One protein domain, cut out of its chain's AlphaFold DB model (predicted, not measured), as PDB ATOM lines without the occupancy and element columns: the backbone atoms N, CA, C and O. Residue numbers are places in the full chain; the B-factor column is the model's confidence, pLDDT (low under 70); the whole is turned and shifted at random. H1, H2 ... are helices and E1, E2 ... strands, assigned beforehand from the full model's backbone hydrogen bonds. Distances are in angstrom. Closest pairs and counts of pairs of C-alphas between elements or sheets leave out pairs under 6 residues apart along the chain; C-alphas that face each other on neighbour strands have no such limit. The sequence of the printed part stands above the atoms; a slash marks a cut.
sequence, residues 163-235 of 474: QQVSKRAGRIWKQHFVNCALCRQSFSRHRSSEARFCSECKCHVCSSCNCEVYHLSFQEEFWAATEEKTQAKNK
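Overview. This is residues 163 to 235 of the 474 residues of the protein "Hypothetical protein" of Proboscia inermis (UniProt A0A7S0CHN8). Two small strand hairpins, E1 with E2 and E3 with E4, make the middle; helices H1 and H2 extend from it at opposite ends, where residues 163 to 172 and 223 to 235 stick out. The printed part has 73 residues, class mixed, in the order H1, E1, E2, E3, E4, H2; both two-stranded sheets are antiparallel. It is extended, radius of gyration of the C-alphas 18.8 A, spanning 68 by 26 by 18 A.

Along the chain. H1, residues 163 to 176, starts at C-alpha (230.212, 245.185, 147.926) and is 19.9 A long. E1 is residues 177 to 179, E2 186 to 188, E3 195 to 198, E4 203 to 206. H2, residues 216 to 235, 28.4 A, ends at C-alpha (178.499, 211.775, 173.212).

Arrangement. In hairpin E1 and E2, N 178 and O 187 are 2.9 A apart; in hairpin E3 and E4, N 196 and O 205, 2.8 A. The closest C-alphas of E1 and E4, Asn 179 and His 204, are 6.6 A apart. H1 and H2 are apart. Every O i to N i+4 pair is within hydrogen-bond range in H2, 9 of 10 in H1.

Size, cuts and confidence. The farthest C-alphas, Gln 164 and Lys 235, are 68.1 A apart. The printed part has no cut and no long link. pLDDT is under 70 at residues 192, 222 and 227 to 235.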
ATOM      1  N   GLN A 163     231.469 245.511 148.604       92.88
ATOM      2  CA  GLN A 163     230.212 245.185 147.926       92.88
ATOM      3  C   GLN A 163     230.369 244.252 146.716       92.88
ATOM      4  O   GLN A 163     229.433 243.523 146.413       92.88
ATOM      5  N   GLN A 164     231.496 244.274 145.995       93.19
ATOM      6  CA  GLN A 164     231.704 243.376 144.849       93.19
ATOM      7  C   GLN A 164     231.834 241.918 145.304       93.19
ATOM      8  O   GLN A 164     231.216 241.036 144.712       93.19
ATOM      9  N   VAL A 165     232.567 241.692 146.400       93.81
ATOM     10  CA  VAL A 165     232.743 240.375 147.033       93.81
ATOM     11  C   VAL A 165     231.400 239.866 147.557       93.81
ATOM     12  O   VAL A 165     230.971 238.791 147.159       93.81
ATOM     13  N   SER A 166     230.693 240.679 148.352       93.94
ATOM     14  CA  SER A 166     229.363 240.351 148.892       93.94
ATOM     15  C   SER A 166     228.343 240.034 147.785       93.94
ATOM     16  O   SER A 166     227.679 238.998 147.827       93.94
ATOM     17  N   LYS A 167     228.276 240.851 146.721       95.00
ATOM     18  CA  LYS A 167     227.380 240.611 145.574       95.00
ATOM     19  C   LYS A 167     227.742 239.355 144.773       95.00
ATOM     20  O   LYS A 167     226.831 238.735 144.224       95.00
ATOM     21  N   ARG A 168     229.027 238.977 144.674       94.88
ATOM     22  CA  ARG A 168     229.432 237.711 144.029       94.88
ATOM     23  C   ARG A 168     229.108 236.517 144.927       94.88
ATOM     24  O   ARG A 168     228.449 235.598 144.453       94.88
ATOM     25  N   ALA A 169     229.473 236.569 146.208       95.31
ATOM     26  CA  ALA A 169     229.160 235.532 147.193       95.31
ATOM     27  C   ALA A 169     227.652 235.222 147.223       95.31
ATOM     28  O   ALA A 169     227.262 234.083 146.984       95.31
ATOM     29  N   GLY A 170     226.797 236.242 147.349       94.12
ATOM     30  CA  GLY A 170     225.341 236.062 147.349       94.12
ATOM     31  C   GLY A 170     224.714 235.686 145.998       94.12
ATOM     32  O   GLY A 170     223.532 235.336 145.945       94.12
ATOM     33  N   ARG A 171     225.467 235.737 144.887       95.00
ATOM     34  CA  ARG A 171     225.060 235.117 143.611       95.00
ATOM     35  C   ARG A 171     225.344 233.618 143.642       95.00
ATOM     36  O   ARG A 171     224.429 232.840 143.393       95.00
ATOM     37  N   ILE A 172     226.578 233.249 143.990       94.31
ATOM     38  CA  ILE A 172     227.025 231.855 144.126       94.31
ATOM     39  C   ILE A 172     226.115 231.128 145.132       94.31
ATOM     40  O   ILE A 172     225.618 230.045 144.835       94.31
ATOM     41  N   TRP A 173     225.787 231.770 146.261       93.75
ATOM     42  CA  TRP A 173     224.857 231.242 147.260       93.75
ATOM     43  C   TRP A 173     223.509 230.824 146.664       93.75
ATOM     44  O   TRP A 173     223.113 229.668 146.763       93.75
ATOM     45  N   LYS A 174     222.823 231.748 145.982       91.69
ATOM     46  CA  LYS A 174     221.482 231.521 145.410       91.69
ATOM     47  C   LYS A 174     221.458 230.453 144.317       91.69
ATOM     48  O   LYS A 174     220.415 229.835 144.096       91.69
ATOM     49  N   GLN A 175     222.577 230.283 143.617       91.38
ATOM     50  CA  GLN A 175     222.738 229.298 142.557       91.38
ATOM     51  C   GLN A 175     222.951 227.894 143.139       91.38
ATOM     52  O   GLN A 175     222.182 226.990 142.824       91.38
ATOM     53  N   HIS A 176     223.926 227.744 144.038       90.38
ATOM     54  CA  HIS A 176     224.443 226.441 144.469       90.38
ATOM     55  C   HIS A 176     223.846 225.916 145.787       90.38
ATOM     56  O   HIS A 176     223.882 224.710 146.037       90.38
ATOM     57  N   PHE A 177     223.265 226.780 146.630       91.44
ATOM     58  CA  PHE A 177     222.839 226.422 147.989       91.44
ATOM     59  C   PHE A 177     221.377 226.754 148.296       91.44
ATOM     60  O   PHE A 177     220.759 227.648 147.713       91.44
ATOM     61  N   VAL A 178     220.822 226.008 149.253       89.94
ATOM     62  CA  VAL A 178     219.494 226.214 149.843       89.94
ATOM     63  C   VAL A 178     219.532 225.901 151.340       89.94
ATOM     64  O   VAL A 178     220.203 224.964 151.769       89.94
ATOM     65  N   ASN A 179     218.779 226.646 152.147       90.00
ATOM     66  CA  ASN A 179     218.603 226.343 153.568       90.00
ATOM     67  C   ASN A 179     217.370 225.460 153.779       90.00
ATOM     68  O   ASN A 179     216.323 225.679 153.165       90.00
ATOM     69  N   CYS A 180     217.455 224.503 154.702       89.19
ATOM     70  CA  CYS A 180     216.275 223.786 155.170       89.19
ATOM     71  C   CYS A 180     215.349 224.738 155.943       89.19
ATOM     72  O   CYS A 180     215.770 225.381 156.903       89.19
ATOM     73  N   ALA A 181     214.065 224.781 155.582       88.25
ATOM     74  CA  ALA A 181     213.072 225.630 156.244       88.25
ATOM     75  C   ALA A 181     212.901 225.324 157.747       88.25
ATOM     76  O   ALA A 181     212.563 226.222 158.517       88.25
ATOM     77  N   LEU A 182     213.164 224.077 158.157       87.06
ATOM     78  CA  LEU A 182     212.968 223.587 159.522       87.06
ATOM     79  C   LEU A 182     214.240 223.712 160.378       87.06
ATOM     80  O   LEU A 182     214.222 224.417 161.382       87.06
ATOM     81  N   CYS A 183     215.359 223.090 159.983       89.12
ATOM     82  CA  CYS A 183     216.599 223.120 160.777       89.12
ATOM     83  C   CYS A 183     217.564 224.269 160.430       89.12
ATOM     84  O   CYS A 183     218.611 224.385 161.063       89.12
ATOM     85  N   ARG A 184     217.250 225.094 159.417       88.31
ATOM     86  CA  ARG A 184     218.049 226.232 158.904       88.31
ATOM     87  C   ARG A 184     219.443 225.909 158.348       88.31
ATOM     88  O   ARG A 184     220.033 226.781 157.717       88.31
ATOM     89  N   GLN A 185     219.923 224.674 158.486       86.62
ATOM     90  CA  GLN A 185     221.178 224.205 157.891       86.62
ATOM     91  C   GLN A 185     221.188 224.378 156.364       86.62
ATOM     92  O   GLN A 185     220.144 224.288 155.709       86.62
ATOM     93  N   SER A 186     222.379 224.629 155.828       88.69
ATOM     94  CA  SER A 186     222.653 224.917 154.419       88.69
ATOM     95  C   SER A 186     223.046 223.635 153.676       88.69
ATOM     96  O   SER A 186     223.867 222.867 154.171       88.69
ATOM     97  N   PHE A 187     222.483 223.411 152.489       86.25
ATOM     98  CA  PHE A 187     222.678 222.205 151.673       86.25
ATOM     99  C   PHE A 187     222.910 222.567 150.203       86.25
ATOM    100  O   PHE A 187     222.438 223.608 149.740       86.25
ATOM    101  N   SER A 188     223.595 221.698 149.449       85.12
ATOM    102  CA  SER A 188     223.702 221.860 147.992       85.12
ATOM    103  C   SER A 188     222.333 221.698 147.331       85.12
ATOM    104  O   SER A 188     221.599 220.742 147.592       85.12
ATOM    105  N   ARG A 189     222.004 222.615 146.419       83.75
ATOM    106  CA  ARG A 189     220.735 222.651 145.685       83.75
ATOM    107  C   ARG A 189     220.535 221.446 144.761       83.75
ATOM    108  O   ARG A 189     219.400 221.041 144.520       83.75
ATOM    109  N   HIS A 190     221.623 220.871 144.254       75.44
ATOM    110  CA  HIS A 190     221.603 219.803 143.248       75.44
ATOM    111  C   HIS A 190     221.706 218.395 143.856       75.44
ATOM    112  O   HIS A 190     221.491 217.389 143.167       75.44
ATOM    113  N   ARG A 191     221.986 218.306 145.161       76.12
ATOM    114  CA  ARG A 191     222.183 217.053 145.887       76.12
ATOM    115  C   ARG A 191     220.893 216.608 146.588       76.12
ATOM    116  O   ARG A 191     220.699 216.778 147.789       76.12
ATOM    117  N   SER A 192     220.011 215.990 145.804       67.56
ATOM    118  CA  SER A 192     218.668 215.542 146.219       67.56
ATOM    119  C   SER A 192     218.627 214.540 147.387       67.56
ATOM    120  O   SER A 192     217.560 214.318 147.951       67.56
ATOM    121  N   SER A 193     219.752 213.912 147.737       71.88
ATOM    122  CA  SER A 193     219.901 213.041 148.915       71.88
ATOM    123  C   SER A 193     220.056 213.817 150.230       71.88
ATOM    124  O   SER A 193     219.727 213.296 151.297       71.88
ATOM    125  N   GLU A 194     220.531 215.063 150.169       76.81
ATOM    126  CA  GLU A 194     220.717 215.932 151.334       76.81
ATOM    127  C   GLU A 194     219.512 216.859 151.539       76.81
ATOM    128  O   GLU A 194     219.028 216.971 152.666       76.81
ATOM    129  N   ALA A 195     218.965 217.452 150.466       82.81
ATOM    130  CA  ALA A 195     217.765 218.292 150.525       82.81
ATOM    131  C   ALA A 195     216.773 218.044 149.375       82.81
ATOM    132  O   ALA A 195     217.148 217.958 148.207       82.81
ATOM    133  N   ARG A 196     215.477 218.002 149.714       85.44
ATOM    134  CA  ARG A 196     214.338 217.905 148.786       85.44
ATOM    135  C   ARG A 196     213.555 219.218 148.728       85.44
ATOM    136  O   ARG A 196     213.483 219.939 149.720       85.44
ATOM    137  N   PHE A 197     212.943 219.516 147.585       88.31
ATOM    138  CA  PHE A 197     211.915 220.556 147.481       88.31
ATOM    139  C   PHE A 197     210.540 219.935 147.759       88.31
ATOM    140  O   PHE A 197     210.178 218.939 147.135       88.31
ATOM    141  N   CYS A 198     209.781 220.507 148.692       85.75
ATOM    142  CA  CYS A 198     208.392 220.143 148.939       85.75
ATOM    143  C   CYS A 198     207.464 220.986 148.054       85.75
ATOM    144  O   CYS A 198     207.516 222.214 148.097       85.75
ATOM    145  N   SER A 199     206.594 220.329 147.284       85.62
ATOM    146  CA  SER A 199     205.604 220.971 146.411       85.62
ATOM    147  C   SER A 199     204.457 221.638 147.178       85.62
ATOM    148  O   SER A 199     204.042 222.729 146.792       85.62
ATOM    149  N   GLU A 200     203.972 221.027 148.266       84.75
ATOM    150  CA  GLU A 200     202.878 221.567 149.091       84.75
ATOM    151  C   GLU A 200     203.329 222.813 149.871       84.75
ATOM    152  O   GLU A 200     202.763 223.892 149.702       84.75
ATOM    153  N   CYS A 201     204.404 222.706 150.658       84.00
ATOM    154  CA  CYS A 201     204.945 223.829 151.438       84.00
ATOM    155  C   CYS A 201     205.821 224.805 150.628       84.00
ATOM    156  O   CYS A 201     206.278 225.804 151.181       84.00
ATOM    157  N   LYS A 202     206.108 224.511 149.351       86.19
ATOM    158  CA  LYS A 202     206.997 225.289 148.459       86.19
ATOM    159  C   LYS A 202     208.366 225.624 149.076       86.19
ATOM    160  O   LYS A 202     208.912 226.705 148.854       86.19
ATOM    161  N   CYS A 203     208.926 224.705 149.860       87.31
ATOM    162  CA  CYS A 203     210.130 224.932 150.660       87.31
ATOM    163  C   CYS A 203     211.185 223.833 150.462       87.31
ATOM    164  O   CYS A 203     210.869 222.719 150.046       87.31
ATOM    165  N   HIS A 204     212.450 224.135 150.770       88.69
ATOM    166  CA  HIS A 204     213.511 223.127 150.815       88.69
ATOM    167  C   HIS A 204     213.622 222.520 152.217       88.69
ATOM    168  O   HIS A 204     213.574 223.227 153.226       88.69
ATOM    169  N   VAL A 205     213.772 221.198 152.284       89.06
ATOM    170  CA  VAL A 205     213.779 220.420 153.528       89.06
ATOM    171  C   VAL A 205     214.850 219.343 153.432       89.06
ATOM    172  O   VAL A 205     214.932 218.654 152.416       89.06
ATOM    173  N   CYS A 206     215.690 219.204 154.456       88.56
ATOM    174  CA  CYS A 206     216.718 218.169 154.460       88.56
ATOM    175  C   CYS A 206     216.134 216.771 154.691       88.56
ATOM    176  O   CYS A 206     215.032 216.626 155.220       88.56
ATOM    177  N   SER A 207     216.884 215.732 154.328       85.06
ATOM    178  CA  SER A 207     216.457 214.331 154.468       85.06
ATOM    179  C   SER A 207     216.178 213.886 155.913       85.06
ATOM    180  O   SER A 207     215.455 212.914 156.118       85.06
ATOM    181  N   SER A 208     216.688 214.608 156.917       85.38
ATOM    182  CA  SER A 208     216.424 214.371 158.343       85.38
ATOM    183  C   SER A 208     215.224 215.138 158.915       85.38
ATOM    184  O   SER A 208     214.823 214.875 160.049       85.38
ATOM    185  N   CYS A 209     214.627 216.070 158.165       87.12
ATOM    186  CA  CYS A 209     213.471 216.847 158.607       87.12
ATOM    187  C   CYS A 209     212.197 216.434 157.860       87.12
ATOM    188  O   CYS A 209     212.205 216.249 156.642       87.12
ATOM    189  N   ASN A 210     211.072 216.353 158.578       86.56
ATOM    190  CA  ASN A 210     209.772 216.118 157.960       86.56
ATOM    191  C   ASN A 210     208.914 217.393 157.948       86.56
ATOM    192  O   ASN A 210     208.563 217.914 159.006       86.56
ATOM    193  N   CYS A 211     208.565 217.871 156.753       86.88
ATOM    194  CA  CYS A 211     207.625 218.972 156.561       86.88
ATOM    195  C   CYS A 211     206.161 218.537 156.468       86.88
ATOM    196  O   CYS A 211     205.307 219.406 156.583       86.88
ATOM    197  N   GLU A 212     205.859 217.242 156.315       83.94
ATOM    198  CA  GLU A 212     204.489 216.721 156.145       83.94
ATOM    199  C   GLU A 212     203.555 217.146 157.283       83.94
ATOM    200  O   GLU A 212     202.397 217.452 157.041       83.94
ATOM    201  N   VAL A 213     204.084 217.318 158.498       77.00
ATOM    202  CA  VAL A 213     203.356 217.848 159.669       77.00
ATOM    203  C   VAL A 213     202.771 219.259 159.434       77.00
ATOM    204  O   VAL A 213     201.812 219.660 160.094       77.00
ATOM    205  N   TYR A 214     203.328 220.011 158.483       79.56
ATOM    206  CA  TYR A 214     202.902 221.353 158.078       79.56
ATOM    207  C   TYR A 214     202.166 221.378 156.728       79.56
ATOM    208  O   TYR A 214     201.820 222.460 156.253       79.56
ATOM    209  N   HIS A 215     201.936 220.227 156.090       84.00
ATOM    210  CA  HIS A 215     201.146 220.165 154.863       84.00
ATOM    211  C   HIS A 215     199.669 220.416 155.184       84.00
ATOM    212  O   HIS A 215     199.162 219.964 156.214       84.00
ATOM    213  N   LEU A 216     198.964 221.120 154.293       74.19
ATOM    214  CA  LEU A 216     197.540 221.412 154.473       74.19
ATOM    215  C   LEU A 216     196.715 220.116 154.545       74.19
ATOM    216  O   LEU A 216     195.884 219.970 155.433       74.19
ATOM    217  N   SER A 217     197.036 219.153 153.679       76.62
ATOM    218  CA  SER A 217     196.467 217.800 153.650       76.62
ATOM    219  C   SER A 217     196.554 217.090 155.012       76.62
ATOM    220  O   SER A 217     195.547 216.640 155.559       76.62
ATOM    221  N   PHE A 218     197.746 217.063 155.613       75.81
ATOM    222  CA  PHE A 218     197.980 216.475 156.935       75.81
ATOM    223  C   PHE A 218     197.216 217.203 158.054       75.81
ATOM    224  O   PHE A 218     196.708 216.567 158.980       75.81
ATOM    225  N   GLN A 219     197.119 218.535 157.983       75.25
ATOM    226  CA  GLN A 219     196.366 219.330 158.957       75.25
ATOM    227  C   GLN A 219     194.858 219.052 158.875       75.25
ATOM    228  O   GLN A 219     194.223 218.860 159.914       75.25
ATOM    229  N   GLU A 220     194.300 218.951 157.667       76.06
ATOM    230  CA  GLU A 220     192.887 218.629 157.431       76.06
ATOM    231  C   GLU A 220     192.520 217.226 157.957       76.06
ATOM    232  O   GLU A 220     191.546 217.085 158.706       76.06
ATOM    233  N   GLU A 221     193.336 216.203 157.673       77.06
ATOM    234  CA  GLU A 221     193.157 214.852 158.234       77.06
ATOM    235  C   GLU A 221     193.251 214.837 159.770       77.06
ATOM    236  O   GLU A 221     192.447 214.192 160.458       77.06
ATOM    237  N   PHE A 222     194.217 215.572 160.332       69.38
ATOM    238  CA  PHE A 222     194.395 215.666 161.778       69.38
ATOM    239  C   PHE A 222     193.188 216.329 162.457       69.38
ATOM    240  O   PHE A 222     192.709 215.818 163.478       69.38
ATOM    241  N   TRP A 223     192.652 217.418 161.892       71.56
ATOM    242  CA  TRP A 223     191.466 218.085 162.431       71.56
ATOM    243  C   TRP A 223     190.242 217.175 162.399       71.56
ATOM    244  O   TRP A 223     189.650 216.969 163.463       71.56
ATOM    245  N   ALA A 224     189.937 216.534 161.266       74.12
ATOM    246  CA  ALA A 224     188.826 215.583 161.159       74.12
ATOM    247  C   ALA A 224     188.903 214.488 162.245       74.12
ATOM    248  O   ALA A 224     187.949 214.254 162.995       74.12
ATOM    249  N   ALA A 225     190.088 213.898 162.445       73.19
ATOM    250  CA  ALA A 225     190.311 212.901 163.491       73.19
ATOM    251  C   ALA A 225     190.175 213.462 164.926       73.19
ATOM    252  O   ALA A 225     189.843 212.716 165.857       73.19
ATOM    253  N   THR A 226     190.447 214.752 165.159       72.75
ATOM    254  CA  THR A 226     190.206 215.400 166.465       72.75
ATOM    255  C   THR A 226     188.743 215.768 166.695       72.75
ATOM    256  O   THR A 226     188.269 215.637 167.831       72.75
ATOM    257  N   GLU A 227     188.001 216.137 165.651       69.38
ATOM    258  CA  GLU A 227     186.560 216.372 165.725       69.38
ATOM    259  C   GLU A 227     185.817 215.089 166.083       69.38
ATOM    260  O   GLU A 227     185.065 215.079 167.058       69.38
ATOM    261  N   GLU A 228     186.094 213.973 165.401       69.12
ATOM    262  CA  GLU A 228     185.500 212.670 165.725       69.12
ATOM    263  C   GLU A 228     185.745 212.276 167.189       69.12
ATOM    264  O   GLU A 228     184.812 211.916 167.918       69.12
ATOM    265  N   LYS A 229     186.989 212.413 167.669       68.56
ATOM    266  CA  LYS A 229     187.357 212.143 169.071       68.56
ATOM    267  C   LYS A 229     186.634 213.080 170.041       68.56
ATOM    268  O   LYS A 229     186.258 212.656 171.139       68.56
ATOM    269  N   THR A 230     186.415 214.337 169.667       66.00
ATOM    270  CA  THR A 230     185.721 215.337 170.493       66.00
ATOM    271  C   THR A 230     184.216 215.087 170.525       66.00
ATOM    272  O   THR A 230     183.622 215.051 171.607       66.00
ATOM    273  N   GLN A 231     183.602 214.779 169.383       66.50
ATOM    274  CA  GLN A 231     182.216 214.334 169.288       66.50
ATOM    275  C   GLN A 231     181.988 213.035 170.072       66.50
ATOM    276  O   GLN A 231     181.010 212.943 170.815       66.50
ATOM    277  N   ALA A 232     182.894 212.056 169.991       67.75
ATOM    278  CA  ALA A 232     182.829 210.814 170.763       67.75
ATOM    279  C   ALA A 232     182.928 211.071 172.278       67.75
ATOM    280  O   ALA A 232     182.090 210.587 173.047       67.75
ATOM    281  N   LYS A 233     183.882 211.907 172.725       69.81
ATOM    282  CA  LYS A 233     183.985 212.354 174.129       69.81
ATOM    283  C   LYS A 233     182.712 213.074 174.589       69.81
ATOM    284  O   LYS A 233     182.235 212.819 175.696       69.81
ATOM    285  N   ASN A 234     182.126 213.931 173.754       67.75
ATOM    286  CA  ASN A 234     180.913 214.684 174.080       67.75
ATOM    287  C   ASN A 234     179.654 213.799 174.101       67.75
ATOM    288  O   ASN A 234     178.848 213.923 175.027       67.75
ATOM    289  N   LYS A 235     179.522 212.836 173.178       67.38
ATOM    290  CA  LYS A 235     178.499 211.775 173.212       67.38
ATOM    291  C   LYS A 235     178.634 210.949 174.503       67.38
ATOM    292  O   LYS A 235     177.674 210.857 175.266       67.38
TER     293      LYS A 235